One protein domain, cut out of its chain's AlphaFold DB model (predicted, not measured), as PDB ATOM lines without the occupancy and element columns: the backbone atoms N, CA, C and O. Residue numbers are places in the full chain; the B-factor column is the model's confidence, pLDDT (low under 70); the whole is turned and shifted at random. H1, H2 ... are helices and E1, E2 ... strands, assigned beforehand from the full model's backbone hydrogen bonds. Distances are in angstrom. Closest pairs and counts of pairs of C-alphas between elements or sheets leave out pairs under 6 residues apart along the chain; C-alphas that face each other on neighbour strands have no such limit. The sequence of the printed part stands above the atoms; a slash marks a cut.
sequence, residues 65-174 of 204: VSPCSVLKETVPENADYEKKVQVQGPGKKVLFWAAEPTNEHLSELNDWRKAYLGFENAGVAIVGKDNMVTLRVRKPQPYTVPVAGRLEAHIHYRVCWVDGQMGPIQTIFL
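This is residues 65 to 174 of the 204 residues of an uncharacterized protein of viral metagenome (UniProt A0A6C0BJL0). A small, strongly twisted sheet of four strands, E3, E2, E7 and E8, is partly covered on one face by the strand pair E1 and E4, which makes a small sandwich. Beyond one end of the sandwich lies a looser part with the short hairpin E5 and E6, the short helix H1 and the long link of residues 99 to 111. The sheets are antiparallel, the largest in the order E3, E2, E7, E8. The 110 printed residues hold one named helix and eight named strands, in the order E1, E2, H1, E3, E4, E5, E6, E7, E8; the class is mostly strand, with 44 residues in named elements, under half. The whole is compact, with a radius of gyration of the C-alphas of 14.2 A, and spans 40 by 27 by 22 A.

In the largest sheet E2, residues 93 to 98, and E7, residues 154 to 159, are inner strands, antiparallel at 158 degrees, with N 97 and O 156 2.9 A apart. E3, residues 122 to 126, is an edge strand beside E2, with N 94 and O 125 at 2.8 A. E8, residues 170 to 173, is the other edge strand and forms a hairpin with E7, with N 155 and O 172 at 2.8 A. The second sheet of the sandwich, two sheets face to face, pairs E1, residues 81 to 86, with E4, residues 132 to 137, antiparallel at 155 degrees, with N 83 and O 135 at 2.9 A. Its strands stand at 36 degrees to those of the first sheet. The closest C-alphas of E3 and E4 are those of Ile 126 and Val 133, 6.3 A apart. E1 and E8 are apart. E5, residues 143 to 145, and E6, residues 149 to 151, form a hairpin, with N 151 and O 143 at 2.8 A; E6 runs on into E7 at 71 degrees. H1, residues 112 to 116, is only just not on the largest sheet, with 4 pairs of C-alphas within 10 A. Its O i to N i+4 pair is within hydrogen-bond range. The closest C-alphas of H1 and E5 are those of Trp 112 and Val 145, 7.0 A apart.

E2 is 16.8 A long, E7 16.5 A, E1 17.0 A, E4 16.3 A and E3 13.8 A. E1 begins at C-alpha 81, (287.336, 208.454, 161.316), and E8 ends at C-alpha 173, (290.827, 196.398, 160.388).

The C-alphas of Glu 104 and Asp 163 are the two farthest apart, 43.0 A. The printed part has no cut. The link E2 to H1, 13 residues, is long. Mean pLDDT of the printed part is 87.6; residues 103 to 115 and 146 are under 70.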
ATOM      1  N   VAL A  65     298.904 194.841 183.567       91.88
ATOM      2  CA  VAL A  65     298.501 195.669 184.705       91.88
ATOM      3  C   VAL A  65     298.651 197.130 184.298       91.88
ATOM      4  O   VAL A  65     299.721 197.552 183.859       91.88
ATOM      5  N   SER A  66     297.568 197.894 184.400       89.31
ATOM      6  CA  SER A  66     297.572 199.336 184.171       89.31
ATOM      7  C   SER A  66     296.395 199.951 184.924       89.31
ATOM      8  O   SER A  66     295.250 199.638 184.589       89.31
ATOM      9  N   PRO A  67     296.637 200.817 185.925       90.12
ATOM     10  CA  PRO A  67     295.569 201.382 186.740       90.12
ATOM     11  C   PRO A  67     294.564 202.166 185.893       90.12
ATOM     12  O   PRO A  67     294.778 203.325 185.557       90.12
ATOM     13  N   CYS A  68     293.418 201.572 185.569       90.50
ATOM     14  CA  CYS A  68     292.438 202.227 184.705       90.50
ATOM     15  C   CYS A  68     291.826 203.501 185.300       90.50
ATOM     16  O   CYS A  68     291.165 204.268 184.596       90.50
ATOM     17  N   SER A  69     292.012 203.733 186.600       90.06
ATOM     18  CA  SER A  69     291.639 204.978 187.266       90.06
ATOM     19  C   SER A  69     292.329 206.194 186.641       90.06
ATOM     20  O   SER A  69     291.708 207.252 186.582       90.06
ATOM     21  N   VAL A  70     293.547 206.044 186.101       91.81
ATOM     22  CA  VAL A  70     294.295 207.156 185.487       91.81
ATOM     23  C   VAL A  70     293.850 207.464 184.057       91.81
ATOM     24  O   VAL A  70     294.125 208.548 183.551       91.81
ATOM     25  N   LEU A  71     293.146 206.532 183.406       92.81
ATOM     26  CA  LEU A  71     292.646 206.714 182.045       92.81
ATOM     27  C   LEU A  71     291.471 207.694 182.059       92.81
ATOM     28  O   LEU A  71     290.436 207.420 182.668       92.81
ATOM     29  N   LYS A  72     291.619 208.830 181.388       94.50
ATOM     30  CA  LYS A  72     290.546 209.810 181.183       94.50
ATOM     31  C   LYS A  72     290.052 209.694 179.755       94.50
ATOM     32  O   LYS A  72     290.866 209.424 178.883       94.50
ATOM     33  N   GLU A  73     288.751 209.878 179.548       96.50
ATOM     34  CA  GLU A  73     288.167 209.895 178.208       96.50
ATOM     35  C   GLU A  73     288.839 210.981 177.364       96.50
ATOM     36  O   GLU A  73     288.954 212.130 177.795       96.50
ATOM     37  N   THR A  74     289.339 210.589 176.198       97.25
ATOM     38  CA  THR A  74     290.101 211.456 175.301       97.25
ATOM     39  C   THR A  74     289.886 211.039 173.857       97.25
ATOM     40  O   THR A  74     289.772 209.853 173.537       97.25
ATOM     41  N   VAL A  75     289.863 212.038 172.981       96.62
ATOM     42  CA  VAL A  75     289.805 211.877 171.530       96.62
ATOM     43  C   VAL A  75     291.045 212.562 170.956       96.62
ATOM     44  O   VAL A  75     291.343 213.680 171.388       96.62
ATOM     45  N   PRO A  76     291.782 211.922 170.034       95.00
ATOM     46  CA  PRO A  76     292.933 212.550 169.403       95.00
ATOM     47  C   PRO A  76     292.510 213.785 168.598       95.00
ATOM     48  O   PRO A  76     291.415 213.833 168.031       95.00
ATOM     49  N   GLU A  77     293.381 214.793 168.535       93.88
ATOM     50  CA  GLU A  77     293.116 216.006 167.757       93.88
ATOM     51  C   GLU A  77     292.884 215.674 166.276       93.88
ATOM     52  O   GLU A  77     293.547 214.804 165.703       93.88
ATOM     53  N   ASN A  78     291.939 216.383 165.652       94.38
ATOM     54  CA  ASN A  78     291.576 216.216 164.242       94.38
ATOM     55  C   ASN A  78     291.149 214.786 163.856       94.38
ATOM     56  O   ASN A  78     291.361 214.373 162.719       94.38
ATOM     57  N   ALA A  79     290.558 214.019 164.782       95.62
ATOM     58  CA  ALA A  79     289.960 212.726 164.459       95.62
ATOM     59  C   ALA A  79     288.907 212.869 163.341       95.62
ATOM     60  O   ALA A  79     287.944 213.624 163.479       95.62
ATOM     61  N   ASP A  80     289.086 212.120 162.257       95.56
ATOM     62  CA  ASP A  80     288.282 212.173 161.030       95.56
ATOM     63  C   ASP A  80     287.627 210.822 160.687       95.56
ATOM     64  O   ASP A  80     286.890 210.709 159.706       95.56
ATOM     65  N   TYR A  81     287.868 209.794 161.505       95.50
ATOM     66  CA  TYR A  81     287.336 208.454 161.316       95.50
ATOM     67  C   TYR A  81     286.773 207.875 162.614       95.50
ATOM     68  O   TYR A  81     287.363 207.994 163.691       95.50
ATOM     69  N   GLU A  82     285.637 207.186 162.505       95.94
ATOM     70  CA  GLU A  82     284.959 206.551 163.634       95.94
ATOM     71  C   GLU A  82     284.635 205.086 163.341       95.94
ATOM     72  O   GLU A  82     284.110 204.744 162.279       95.94
ATOM     73  N   LYS A  83     284.891 204.205 164.313       96.00
ATOM     74  CA  LYS A  83     284.514 202.788 164.251       96.00
ATOM     75  C   LYS A  83     283.758 202.391 165.511       96.00
ATOM     76  O   LYS A  83     284.265 202.545 166.621       96.00
ATOM     77  N   LYS A  84     282.554 201.840 165.341       96.38
ATOM     78  CA  LYS A  84     281.784 201.244 166.439       96.38
ATOM     79  C   LYS A  84     282.207 199.799 166.677       96.38
ATOM     80  O   LYS A  84     282.356 199.031 165.728       96.38
ATOM     81  N   VAL A  85     282.360 199.436 167.944       96.12
ATOM     82  CA  VAL A  85     282.804 198.110 168.391       96.12
ATOM     83  C   VAL A  85     281.899 197.633 169.510       96.12
ATOM     84  O   VAL A  85     281.543 198.417 170.388       96.12
ATOM     85  N   GLN A  86     281.543 196.352 169.497       96.81
ATOM     86  CA  GLN A  86     280.805 195.748 170.595       96.81
ATOM     87  C   GLN A  86     281.768 195.337 171.714       96.81
ATOM     88  O   GLN A  86     282.690 194.552 171.496       96.81
ATOM     89  N   VAL A  87     281.550 195.857 172.919       95.88
ATOM     90  CA  VAL A  87     282.340 195.549 174.113       95.88
ATOM     91  C   VAL A  87     281.393 195.293 175.275       95.88
ATOM     92  O   VAL A  87     280.586 196.140 175.637       95.88
ATOM     93  N   GLN A  88     281.509 194.116 175.889       93.06
ATOM     94  CA  GLN A  88     280.628 193.714 176.983       93.06
ATOM     95  C   GLN A  88     280.962 194.444 178.288       93.06
ATOM     96  O   GLN A  88     282.097 194.380 178.781       93.06
ATOM     97  N   GLY A  89     279.943 195.040 178.902       92.31
ATOM     98  CA  GLY A  89     280.030 195.731 180.184       92.31
ATOM     99  C   GLY A  89     280.010 197.248 180.008       92.31
ATOM    100  O   GLY A  89     281.073 197.838 179.793       92.31
ATOM    101  N   PRO A  90     278.832 197.883 180.144       95.25
ATOM    102  CA  PRO A  90     278.698 199.334 180.102       95.25
ATOM    103  C   PRO A  90     279.587 200.026 181.139       95.25
ATOM    104  O   PRO A  90     279.824 199.498 182.226       95.25
ATOM    105  N   GLY A  91     280.080 201.218 180.810       94.19
ATOM    106  CA  GLY A  91     280.936 202.021 181.687       94.19
ATOM    107  C   GLY A  91     282.406 201.589 181.737       94.19
ATOM    108  O   GLY A  91     283.221 202.285 182.345       94.19
ATOM    109  N   LYS A  92     282.790 200.481 181.088       95.00
ATOM    110  CA  LYS A  92     284.204 200.107 180.955       95.00
ATOM    111  C   LYS A  92     284.950 201.114 180.084       95.00
ATOM    112  O   LYS A  92     284.413 201.617 179.098       95.00
ATOM    113  N   LYS A  93     286.210 201.369 180.429       96.12
ATOM    114  CA  LYS A  93     287.117 202.198 179.625       96.12
ATOM    115  C   LYS A  93     287.796 201.351 178.556       96.12
ATOM    116  O   LYS A  93     288.206 200.222 178.829       96.12
ATOM    117  N   VAL A  94     287.950 201.915 177.369       97.31
ATOM    118  CA  VAL A  94     288.614 201.301 176.224       97.31
ATOM    119  C   VAL A  94     289.748 202.213 175.793       97.31
ATOM    120  O   VAL A  94     289.495 203.291 175.268       97.31
ATOM    121  N   LEU A  95     290.987 201.790 176.037       97.19
ATOM    122  CA  LEU A  95     292.180 202.460 175.521       97.19
ATOM    123  C   LEU A  95     292.393 201.994 174.086       97.19
ATOM    124  O   LEU A  95     292.485 200.788 173.856       97.19
ATOM    125  N   PHE A  96     292.503 202.918 173.142       97.62
ATOM    126  CA  PHE A  96     292.707 202.602 171.735       97.62
ATOM    127  C   PHE A  96     293.816 203.455 171.127       97.62
ATOM    128  O   PHE A  96     294.113 204.546 171.610       97.62
ATOM    129  N   TRP A  97     294.435 202.940 170.071       96.50
ATOM    130  CA  TRP A  97     295.437 203.645 169.281       96.50
ATOM    131  C   TRP A  97     295.483 203.091 167.858       96.50
ATOM    132  O   TRP A  97     295.134 201.934 167.608       96.50
ATOM    133  N   ALA A  98     295.919 203.921 166.920       95.00
ATOM    134  CA  ALA A  98     296.098 203.554 165.523       95.00
ATOM    135  C   ALA A  98     297.356 204.226 164.952       95.00
ATOM    136  O   ALA A  98     297.941 205.103 165.587       95.00
ATOM    137  N   ALA A  99     297.806 203.779 163.779       91.44
ATOM    138  CA  ALA A  99     298.927 204.418 163.090       91.44
ATOM    139  C   ALA A  99     298.560 205.853 162.672       91.44
ATOM    140  O   ALA A  99     297.385 206.155 162.447       91.44
ATOM    141  N   GLU A 100     299.545 206.735 162.540       89.56
ATOM    142  CA  GLU A 100     299.306 208.067 161.977       89.56
ATOM    143  C   GLU A 100     298.909 207.986 160.494       89.56
ATOM    144  O   GLU A 100     299.338 207.058 159.795       89.56
ATOM    145  N   PRO A 101     298.119 208.948 159.981       86.06
ATOM    146  CA  PRO A 101     297.861 209.076 158.551       86.06
ATOM    147  C   PRO A 101     299.149 209.248 157.740       86.06
ATOM    148  O   PRO A 101     300.183 209.687 158.251       86.06
ATOM    149  N   THR A 102     299.086 208.934 156.446       76.50
ATOM    150  CA  THR A 102     300.202 209.174 155.524       76.50
ATOM    151  C   THR A 102     300.538 210.661 155.466       76.50
ATOM    152  O   THR A 102     299.666 211.492 155.226       76.50
ATOM    153  N   ASN A 103     301.815 210.994 155.640       63.84
ATOM    154  CA  ASN A 103     302.371 212.302 155.310       63.84
ATOM    155  C   ASN A 103     303.587 212.107 154.383       63.84
ATOM    156  O   ASN A 103     304.088 210.989 154.241       63.84
ATOM    157  N   GLU A 104     304.072 213.182 153.758       54.88
ATOM    158  CA  GLU A 104     305.200 213.145 152.807       54.88
ATOM    159  C   GLU A 104     306.501 212.548 153.394       54.88
ATOM    160  O   GLU A 104     307.398 212.175 152.646       54.88
ATOM    161  N   HIS A 105     306.602 212.413 154.722       53.06
ATOM    162  CA  HIS A 105     307.759 211.882 155.451       53.06
ATOM    163  C   HIS A 105     307.554 210.432 155.956       53.06
ATOM    164  O   HIS A 105     308.433 209.883 156.622       53.06
ATOM    165  N   LEU A 106     306.409 209.800 155.659       56.56
ATOM    166  CA  LEU A 106     306.000 208.477 156.165       56.56
ATOM    167  C   LEU A 106     305.700 207.459 155.042       56.56
ATOM    168  O   LEU A 106     305.059 206.443 155.292       56.56
ATOM    169  N   SER A 107     306.158 207.684 153.809       51.09
ATOM    170  CA  SER A 107     305.870 206.796 152.665       51.09
ATOM    171  C   SER A 107     306.527 205.406 152.749       51.09
ATOM    172  O   SER A 107     306.081 204.482 152.072       51.09
ATOM    173  N   GLU A 108     307.522 205.215 153.625       52.69
ATOM    174  CA  GLU A 108     308.204 203.930 153.848       52.69
ATOM    175  C   GLU A 108     308.262 203.561 155.344       52.69
ATOM    176  O   GLU A 108     309.302 203.621 156.011       52.69
ATOM    177  N   LEU A 109     307.116 203.174 155.913       56.25
ATOM    178  CA  LEU A 109     307.041 202.694 157.296       56.25
ATOM    179  C   LEU A 109     307.366 201.199 157.389       56.25
ATOM    180  O   LEU A 109     306.488 200.348 157.272       56.25
ATOM    181  N   ASN A 110     308.640 200.904 157.663       55.50
ATOM    182  CA  ASN A 110     309.148 199.552 157.951       55.50
ATOM    183  C   ASN A 110     309.250 199.240 159.463       55.50
ATOM    184  O   ASN A 110     309.807 198.214 159.855       55.50
ATOM    185  N   ASP A 111     308.774 200.142 160.332       61.81
ATOM    186  CA  ASP A 111     308.840 200.001 161.793       61.81
ATOM    187  C   ASP A 111     307.562 200.544 162.446       61.81
ATOM    188  O   ASP A 111     307.138 201.672 162.183       61.81
ATOM    189  N   TRP A 112     306.984 199.763 163.360       59.72
ATOM    190  CA  TRP A 112     305.828 200.164 164.160       59.72
ATOM    191  C   TRP A 112     306.112 201.424 164.987       59.72
ATOM    192  O   TRP A 112     305.216 202.239 165.182       59.72
ATOM    193  N   ARG A 113     307.356 201.638 165.438       64.19
ATOM    194  CA  ARG A 113     307.734 202.843 166.203       64.19
ATOM    195  C   ARG A 113     307.558 204.118 165.387       64.19
ATOM    196  O   ARG A 113     307.208 205.155 165.936       64.19
ATOM    197  N   LYS A 114     307.788 204.029 164.076       66.75
ATOM    198  CA  LYS A 114     307.573 205.138 163.147       66.75
ATOM    199  C   LYS A 114     306.093 205.292 162.801       66.75
ATOM    200  O   LYS A 114     305.637 206.411 162.632       66.75
ATOM    201  N   ALA A 115     305.345 204.188 162.745       63.78
ATOM    202  CA  ALA A 115     303.911 204.214 162.451       63.78
ATOM    203  C   ALA A 115     303.076 204.853 163.575       63.78
ATOM    204  O   ALA A 115     302.100 205.540 163.291       63.78
ATOM    205  N   TYR A 116     303.461 204.643 164.837       75.00
ATOM    206  CA  TYR A 116     302.739 205.176 165.999       75.00
ATOM    207  C   TYR A 116     303.289 206.508 166.528       75.00
ATOM    208  O   TYR A 116     302.633 207.117 167.368       75.00
ATOM    209  N   LEU A 117     304.463 206.961 166.064       76.31
ATOM    210  CA  LEU A 117     305.150 208.175 166.535       76.31
ATOM    211  C   LEU A 117     305.103 208.311 168.077       76.31
ATOM    212  O   LEU A 117     305.624 207.452 168.790       76.31
ATOM    213  N   GLY A 118     304.479 209.378 168.590       79.75
ATOM    214  CA  GLY A 118     304.280 209.666 170.015       79.75
ATOM    215  C   GLY A 118     302.984 209.110 170.614       79.75
ATOM    216  O   GLY A 118     302.620 209.509 171.716       79.75
ATOM    217  N   PHE A 119     302.289 208.207 169.914       86.56
ATOM    218  CA  PHE A 119     300.927 207.751 170.226       86.56
ATOM    219  C   PHE A 119     299.898 208.890 170.229       86.56
ATOM    220  O   PHE A 119     298.977 208.911 171.042       86.56
ATOM    221  N   GLU A 120     300.039 209.844 169.311       90.75
ATOM    222  CA  GLU A 120     299.130 210.989 169.213       90.75
ATOM    223  C   GLU A 120     297.781 210.607 168.595       90.75
ATOM    224  O   GLU A 120     296.778 211.269 168.857       90.75
ATOM    225  N   ASN A 121     297.729 209.545 167.785       95.12
ATOM    226  CA  ASN A 121     296.493 208.952 167.278       95.12
ATOM    227  C   ASN A 121     295.950 207.880 168.241       95.12
ATOM    228  O   ASN A 121     295.739 206.716 167.882       95.12
ATOM    229  N   ALA A 122     295.782 208.267 169.503       96.69
ATOM    230  CA  ALA A 122     295.295 207.413 170.576       96.69
ATOM    231  C   ALA A 122     294.257 208.140 171.431       96.69
ATOM    232  O   ALA A 122     294.192 209.368 171.470       96.69
ATOM    233  N   GLY A 123     293.450 207.367 172.146       97.06
ATOM    234  CA  GLY A 123     292.432 207.912 173.025       97.06
ATOM    235  C   GLY A 123     291.850 206.876 173.971       97.06
ATOM    236  O   GLY A 123     292.239 205.705 173.989       97.06
ATOM    237  N   VAL A 124     290.896 207.326 174.775       97.56
ATOM    238  CA  VAL A 124     290.125 206.479 175.679       97.56
ATOM    239  C   VAL A 124     288.654 206.755 175.437       97.56
ATOM    240  O   VAL A 124     288.231 207.902 175.515       97.56
ATOM    241  N   ALA A 125     287.879 205.706 175.194       97.75
ATOM    242  CA  ALA A 125     286.429 205.775 175.055       97.75
ATOM    243  C   ALA A 125     285.739 204.980 176.171       97.75
ATOM    244  O   ALA A 125     286.345 204.099 176.789       97.75
ATOM    245  N   ILE A 126     284.469 205.279 176.434       97.06
ATOM    246  CA  ILE A 126     283.659 204.579 177.436       97.06
ATOM    247  C   ILE A 126     282.582 203.754 176.734       97.06
ATOM    248  O   ILE A 126     281.916 204.225 175.814       97.06
ATOM    249  N   VAL A 127     282.408 202.508 177.174       97.06
ATOM    250  CA  VAL A 127     281.360 201.622 176.658       97.06
ATOM    251  C   VAL A 127     279.984 202.161 177.051       97.06
ATOM    252  O   VAL A 127     279.693 202.355 178.234       97.06
ATOM    253  N   GLY A 128     279.132 202.376 176.052       96.31
ATOM    254  CA  GLY A 128     277.752 202.810 176.208       96.31
ATOM    255  C   GLY A 128     276.851 201.754 176.852       96.31
ATOM    256  O   GLY A 128     277.228 200.602 177.075       96.31
ATOM    257  N   LYS A 129     275.611 202.149 177.159       96.81
ATOM    258  CA  LYS A 129     274.603 201.262 177.776       96.81
ATOM    259  C   LYS A 129     274.176 200.103 176.869       96.81
ATOM    260  O   LYS A 129     273.698 199.090 177.363       96.81
ATOM    261  N   ASP A 130     274.360 200.254 175.566       96.62
ATOM    262  CA  ASP A 130     274.077 199.279 174.513       96.62
ATOM    263  C   ASP A 130     275.224 198.275 174.286       96.62
ATOM    264  O   ASP A 130     275.161 197.477 173.354       96.62
ATOM    265  N   ASN A 131     276.263 198.288 175.132       96.88
ATOM    266  CA  ASN A 131     277.508 197.534 174.936       96.88
ATOM    267  C   ASN A 131     278.259 197.925 173.653       96.88
ATOM    268  O   ASN A 131     279.030 197.122 173.121       96.88
ATOM    269  N   MET A 132     278.063 199.147 173.156       97.50
ATOM    270  CA  MET A 132     278.820 199.684 172.030       97.50
ATOM    271  C   MET A 132     279.788 200.765 172.500       97.50
ATOM    272  O   MET A 132     279.508 201.534 173.415       97.50
ATOM    273  N   VAL A 133     280.942 200.845 171.850       97.62
ATOM    274  CA  VAL A 133     281.911 201.927 172.029       97.62
ATOM    275  C   VAL A 133     282.292 202.484 170.664       97.62
ATOM    276  O   VAL A 133     282.500 201.726 169.714       97.62
ATOM    277  N   THR A 134     282.369 203.807 170.558       97.88
ATOM    278  CA  THR A 134     282.837 204.487 169.347       97.88
ATOM    279  C   THR A 134     284.302 204.858 169.528       97.88
ATOM    280  O   THR A 134     284.640 205.659 170.396       97.88
ATOM    281  N   LEU A 135     285.170 204.276 168.705       97.88
ATOM    282  CA  LEU A 135     286.591 204.610 168.649       97.88
ATOM    283  C   LEU A 135     286.785 205.688 167.585       97.88
ATOM    284  O   LEU A 135     286.417 205.471 166.431       97.88
ATOM    285  N   ARG A 136     287.335 206.839 167.977       97.75
ATOM    286  CA  ARG A 136     287.551 207.994 167.095       97.75
ATOM    287  C   ARG A 136     289.047 208.194 166.901       97.75
ATOM    288  O   ARG A 136     289.754 208.398 167.882       97.75
ATOM    289  N   VAL A 137     289.520 208.116 165.667       96.56
ATOM    290  CA  VAL A 137     290.942 208.204 165.304       96.56
ATOM    291  C   VAL A 137     291.111 209.106 164.086       96.56
ATOM    292  O   VAL A 137     290.151 209.363 163.361       96.56
ATOM    293  N   ARG A 138     292.336 209.557 163.832       95.06
ATOM    294  CA  ARG A 138     292.742 209.960 162.483       95.06
ATOM    295  C   ARG A 138     292.859 208.709 161.618       95.06
ATOM    296  O   ARG A 138     293.372 207.700 162.107       95.06
ATOM    297  N   LYS A 139     292.389 208.731 160.371       92.56
ATOM    298  CA  LYS A 139     292.360 207.550 159.499       92.56
ATOM    299  C   LYS A 139     293.774 206.949 159.350       92.56
ATOM    300  O   LYS A 139     294.631 207.575 158.726       92.56
ATOM    301  N   PRO A 140     294.037 205.750 159.906       92.00
ATOM    302  CA  PRO A 140     295.366 205.157 159.880       92.00
ATOM    303  C   PRO A 140     295.745 204.680 158.482       92.00
ATOM    304  O   PRO A 140     294.895 204.257 157.695       92.00
ATOM    305  N   GLN A 141     297.047 204.683 158.209       88.94
ATOM    306  CA  GLN A 141     297.620 204.098 157.000       88.94
ATOM    307  C   GLN A 141     298.092 202.648 157.233       88.94
ATOM    308  O   GLN A 141     298.438 202.280 158.361       88.94
ATOM    309  N   PRO A 142     298.140 201.813 156.181       87.31
ATOM    310  CA  PRO A 142     298.801 200.512 156.230       87.31
ATOM    311  C   PRO A 142     300.326 200.662 156.358       87.31
ATOM    312  O   PRO A 142     300.899 201.637 155.875       87.31
ATOM    313  N   TYR A 143     301.002 199.685 156.967       79.56
ATOM    314  CA  TYR A 143     302.463 199.701 157.141       79.56
ATOM    315  C   TYR A 143     303.062 198.291 157.146       79.56
ATOM    316  O   TYR A 143     302.347 197.308 157.331       79.56
ATOM    317  N   THR A 144     304.376 198.168 156.948       76.69
ATOM    318  CA  THR A 144     305.062 196.869 156.854       76.69
ATOM    319  C   THR A 144     305.878 196.592 158.109       76.69
ATOM    320  O   THR A 144     306.577 197.462 158.623       76.69
ATOM    321  N   VAL A 145     305.822 195.352 158.598       75.00
ATOM    322  CA  VAL A 145     306.674 194.874 159.693       75.00
ATOM    323  C   VAL A 145     307.586 193.732 159.222       75.00
ATOM    324  O   VAL A 145     307.154 192.914 158.409       75.00
ATOM    325  N   PRO A 146     308.818 193.602 159.758       66.12
ATOM    326  CA  PRO A 146     309.821 192.659 159.244       66.12
ATOM    327  C   PRO A 146     309.420 191.174 159.201       66.12
ATOM    328  O   PRO A 146     309.991 190.421 158.424       66.12
ATOM    329  N   VAL A 147     308.474 190.738 160.041       70.31
ATOM    330  CA  VAL A 147     308.087 189.316 160.164       70.31
ATOM    331  C   VAL A 147     306.716 189.031 159.553       70.31
ATOM    332  O   VAL A 147     306.548 188.032 158.865       70.31
ATOM    333  N   ALA A 148     305.729 189.893 159.803       72.44
ATOM    334  CA  ALA A 148     304.351 189.682 159.349       72.44
ATOM    335  C   ALA A 148     304.037 190.344 157.994       72.44
ATOM    336  O   ALA A 148     302.935 190.173 157.481       72.44
ATOM    337  N   GLY A 149     304.982 191.087 157.407       80.81
ATOM    338  CA  GLY A 149     304.776 191.778 156.139       80.81
ATOM    339  C   GLY A 149     303.853 192.990 156.276       80.81
ATOM    340  O   GLY A 149     303.864 193.680 157.297       80.81
ATOM    341  N   ARG A 150     303.095 193.282 155.217       83.50
ATOM    342  CA  ARG A 150     302.178 194.425 155.157       83.50
ATOM    343  C   ARG A 150     300.955 194.187 156.045       83.50
ATOM    344  O   ARG A 150     300.263 193.184 155.907       83.50
ATOM    345  N   LEU A 151     300.669 195.148 156.913       84.56
ATOM    346  CA  LEU A 151     299.476 195.214 157.742       84.56
ATOM    347  C   LEU A 151     298.541 196.281 157.176       84.56
ATOM    348  O   LEU A 151     298.933 197.442 157.045       84.56
ATOM    349  N   GLU A 152     297.308 195.890 156.849       90.12
ATOM    350  CA  GLU A 152     296.273 196.832 156.409       90.12
ATOM    351  C   GLU A 152     295.870 197.784 157.535       90.12
ATOM    352  O   GLU A 152     296.101 197.488 158.705       90.12
ATOM    353  N   ALA A 153     295.276 198.928 157.197       91.69
ATOM    354  CA  ALA A 153     294.877 199.945 158.166       91.69
ATOM    355  C   ALA A 153     294.016 199.349 159.298       91.69
ATOM    356  O   ALA A 153     293.008 198.685 159.047       91.69
ATOM    357  N   HIS A 154     294.410 199.580 160.553       94.44
ATOM    358  CA  HIS A 154     293.748 198.994 161.721       94.44
ATOM    359  C   HIS A 154     293.803 199.887 162.963       94.44
ATOM    360  O   HIS A 154     294.639 200.781 163.079       94.44
ATOM    361  N   ILE A 155     292.906 199.600 163.908       96.19
ATOM    362  CA  ILE A 155     292.858 200.182 165.251       96.19
ATOM    363  C   ILE A 155     293.137 199.069 166.255       96.19
ATOM    364  O   ILE A 155     292.482 198.023 166.237       96.19
ATOM    365  N   HIS A 156     294.082 199.310 167.154       96.62
ATOM    366  CA  HIS A 156     294.285 198.482 168.329       96.62
ATOM    367  C   HIS A 156     293.503 199.035 169.510       96.62
ATOM    368  O   HIS A 156     293.404 200.247 169.693       96.62
ATOM    369  N   TYR A 157     292.979 198.148 170.348       97.31
ATOM    370  CA  TYR A 157     292.348 198.554 171.592       97.31
ATOM    371  C   TYR A 157     292.515 197.518 172.700       97.31
ATOM    372  O   TYR A 157     292.748 196.333 172.462       97.31
ATOM    373  N   ARG A 158     292.391 197.989 173.938       96.94
ATOM    374  CA  ARG A 158     292.331 197.186 175.156       96.94
ATOM    375  C   ARG A 158     291.138 197.627 175.981       96.94
ATOM    376  O   ARG A 158     290.858 198.817 176.105       96.94
ATOM    377  N   VAL A 159     290.466 196.658 176.585       96.69
ATOM    378  CA  VAL A 159     289.346 196.908 177.492       96.69
ATOM    379  C   VAL A 159     289.862 196.858 178.920       96.69
ATOM    380  O   VAL A 159     290.547 195.910 179.304       96.69
ATOM    381  N   CYS A 160     289.527 197.872 179.706       95.25
ATOM    382  CA  CYS A 160     289.788 197.872 181.130       95.25
ATOM    383  C   CYS A 160     288.861 196.890 181.862       95.25
ATOM    384  O   CYS A 160     287.645 196.871 181.639       95.25
ATOM    385  N   TRP A 161     289.433 196.113 182.775       89.44
ATOM    386  CA  TRP A 161     288.720 195.241 183.696       89.44
ATOM    387  C   TRP A 161     288.675 195.821 185.114       89.44
ATOM    388  O   TRP A 161     289.338 196.802 185.446       89.44
ATOM    389  N   VAL A 162     287.808 195.238 185.943       74.81
ATOM    390  CA  VAL A 162     287.403 195.782 187.253       74.81
ATOM    391  C   VAL A 162     288.556 195.799 188.271       74.81
ATOM    392  O   VAL A 162     288.513 196.526 189.255       74.81
ATOM    393  N   ASP A 163     289.610 195.036 188.016       76.88
ATOM    394  CA  ASP A 163     290.767 194.799 188.879       76.88
ATOM    395  C   ASP A 163     291.992 195.665 188.533       76.88
ATOM    396  O   ASP A 163     293.094 195.417 189.019       76.88
ATOM    397  N   GLY A 164     291.830 196.691 187.688       78.31
ATOM    398  CA  GLY A 164     292.954 197.534 187.259       78.31
ATOM    399  C   GLY A 164     293.896 196.825 186.282       78.31
ATOM    400  O   GLY A 164     295.044 197.243 186.105       78.31
ATOM    401  N   GLN A 165     293.418 195.758 185.643       87.62
ATOM    402  CA  GLN A 165     294.081 195.130 184.514       87.62
ATOM    403  C   GLN A 165     293.442 195.585 183.205       87.62
ATOM    404  O   GLN A 165     292.235 195.809 183.101       87.62
ATOM    405  N   MET A 166     294.267 195.706 182.175       94.00
ATOM    406  CA  MET A 166     293.802 195.803 180.804       94.00
ATOM    407  C   MET A 166     293.848 194.427 180.155       94.00
ATOM    408  O   MET A 166     294.861 193.721 180.220       94.00
ATOM    409  N   GLY A 167     292.757 194.088 179.472       94.50
ATOM    410  CA  GLY A 167     292.661 192.893 178.648       94.50
ATOM    411  C   GLY A 167     293.694 192.865 177.514       94.50
ATOM    412  O   GLY A 167     294.386 193.863 177.275       94.50
ATOM    413  N   PRO A 168     293.811 191.729 176.805       95.12
ATOM    414  CA  PRO A 168     294.738 191.576 175.686       95.12
ATOM    415  C   PRO A 168     294.452 192.575 174.560       95.12
ATOM    416  O   PRO A 168     293.342 193.103 174.451       95.12
ATOM    417  N   ILE A 169     295.454 192.819 173.711       95.44
ATOM    418  CA  ILE A 169     295.299 193.671 172.524       95.44
ATOM    419  C   ILE A 169     294.290 193.029 171.578       95.44
ATOM    420  O   ILE A 169     294.453 191.888 171.148       95.44
ATOM    421  N   GLN A 170     293.274 193.803 171.231       95.88
ATOM    422  CA  GLN A 170     292.331 193.512 170.166       95.88
ATOM    423  C   GLN A 170     292.642 194.410 168.969       95.88
ATOM    424  O   GLN A 170     293.117 195.532 169.140       95.88
ATOM    425  N   THR A 171     292.373 193.924 167.759       94.38
ATOM    426  CA  THR A 171     292.649 194.650 166.512       94.38
ATOM    427  C   THR A 171     291.413 194.639 165.632       94.38
ATOM    428  O   THR A 171     290.804 193.586 165.447       94.38
ATOM    429  N   ILE A 172     291.060 195.791 165.067       94.44
ATOM    430  CA  ILE A 172     289.999 195.924 164.067       94.44
ATOM    431  C   ILE A 172     290.590 196.550 162.820       94.44
ATOM    432  O   ILE A 172     291.144 197.643 162.887       94.44
ATOM    433  N   PHE A 173     290.442 195.869 161.689       92.25
ATOM    434  CA  PHE A 173     290.827 196.398 160.388       92.25
ATOM    435  C   PHE A 173     289.742 197.335 159.847       92.25
ATOM    436  O   PHE A 173     288.546 197.135 160.091       92.25
ATOM    437  N   LEU A 174     290.173 198.402 159.177       87.69
ATOM    438  CA  LEU A 174     289.286 199.404 158.587       87.69
ATOM    439  C   LEU A 174     288.682 198.911 157.276       87.69
ATOM    440  O   LEU A 174     287.484 199.097 157.064       87.69
TER     441      LEU A 174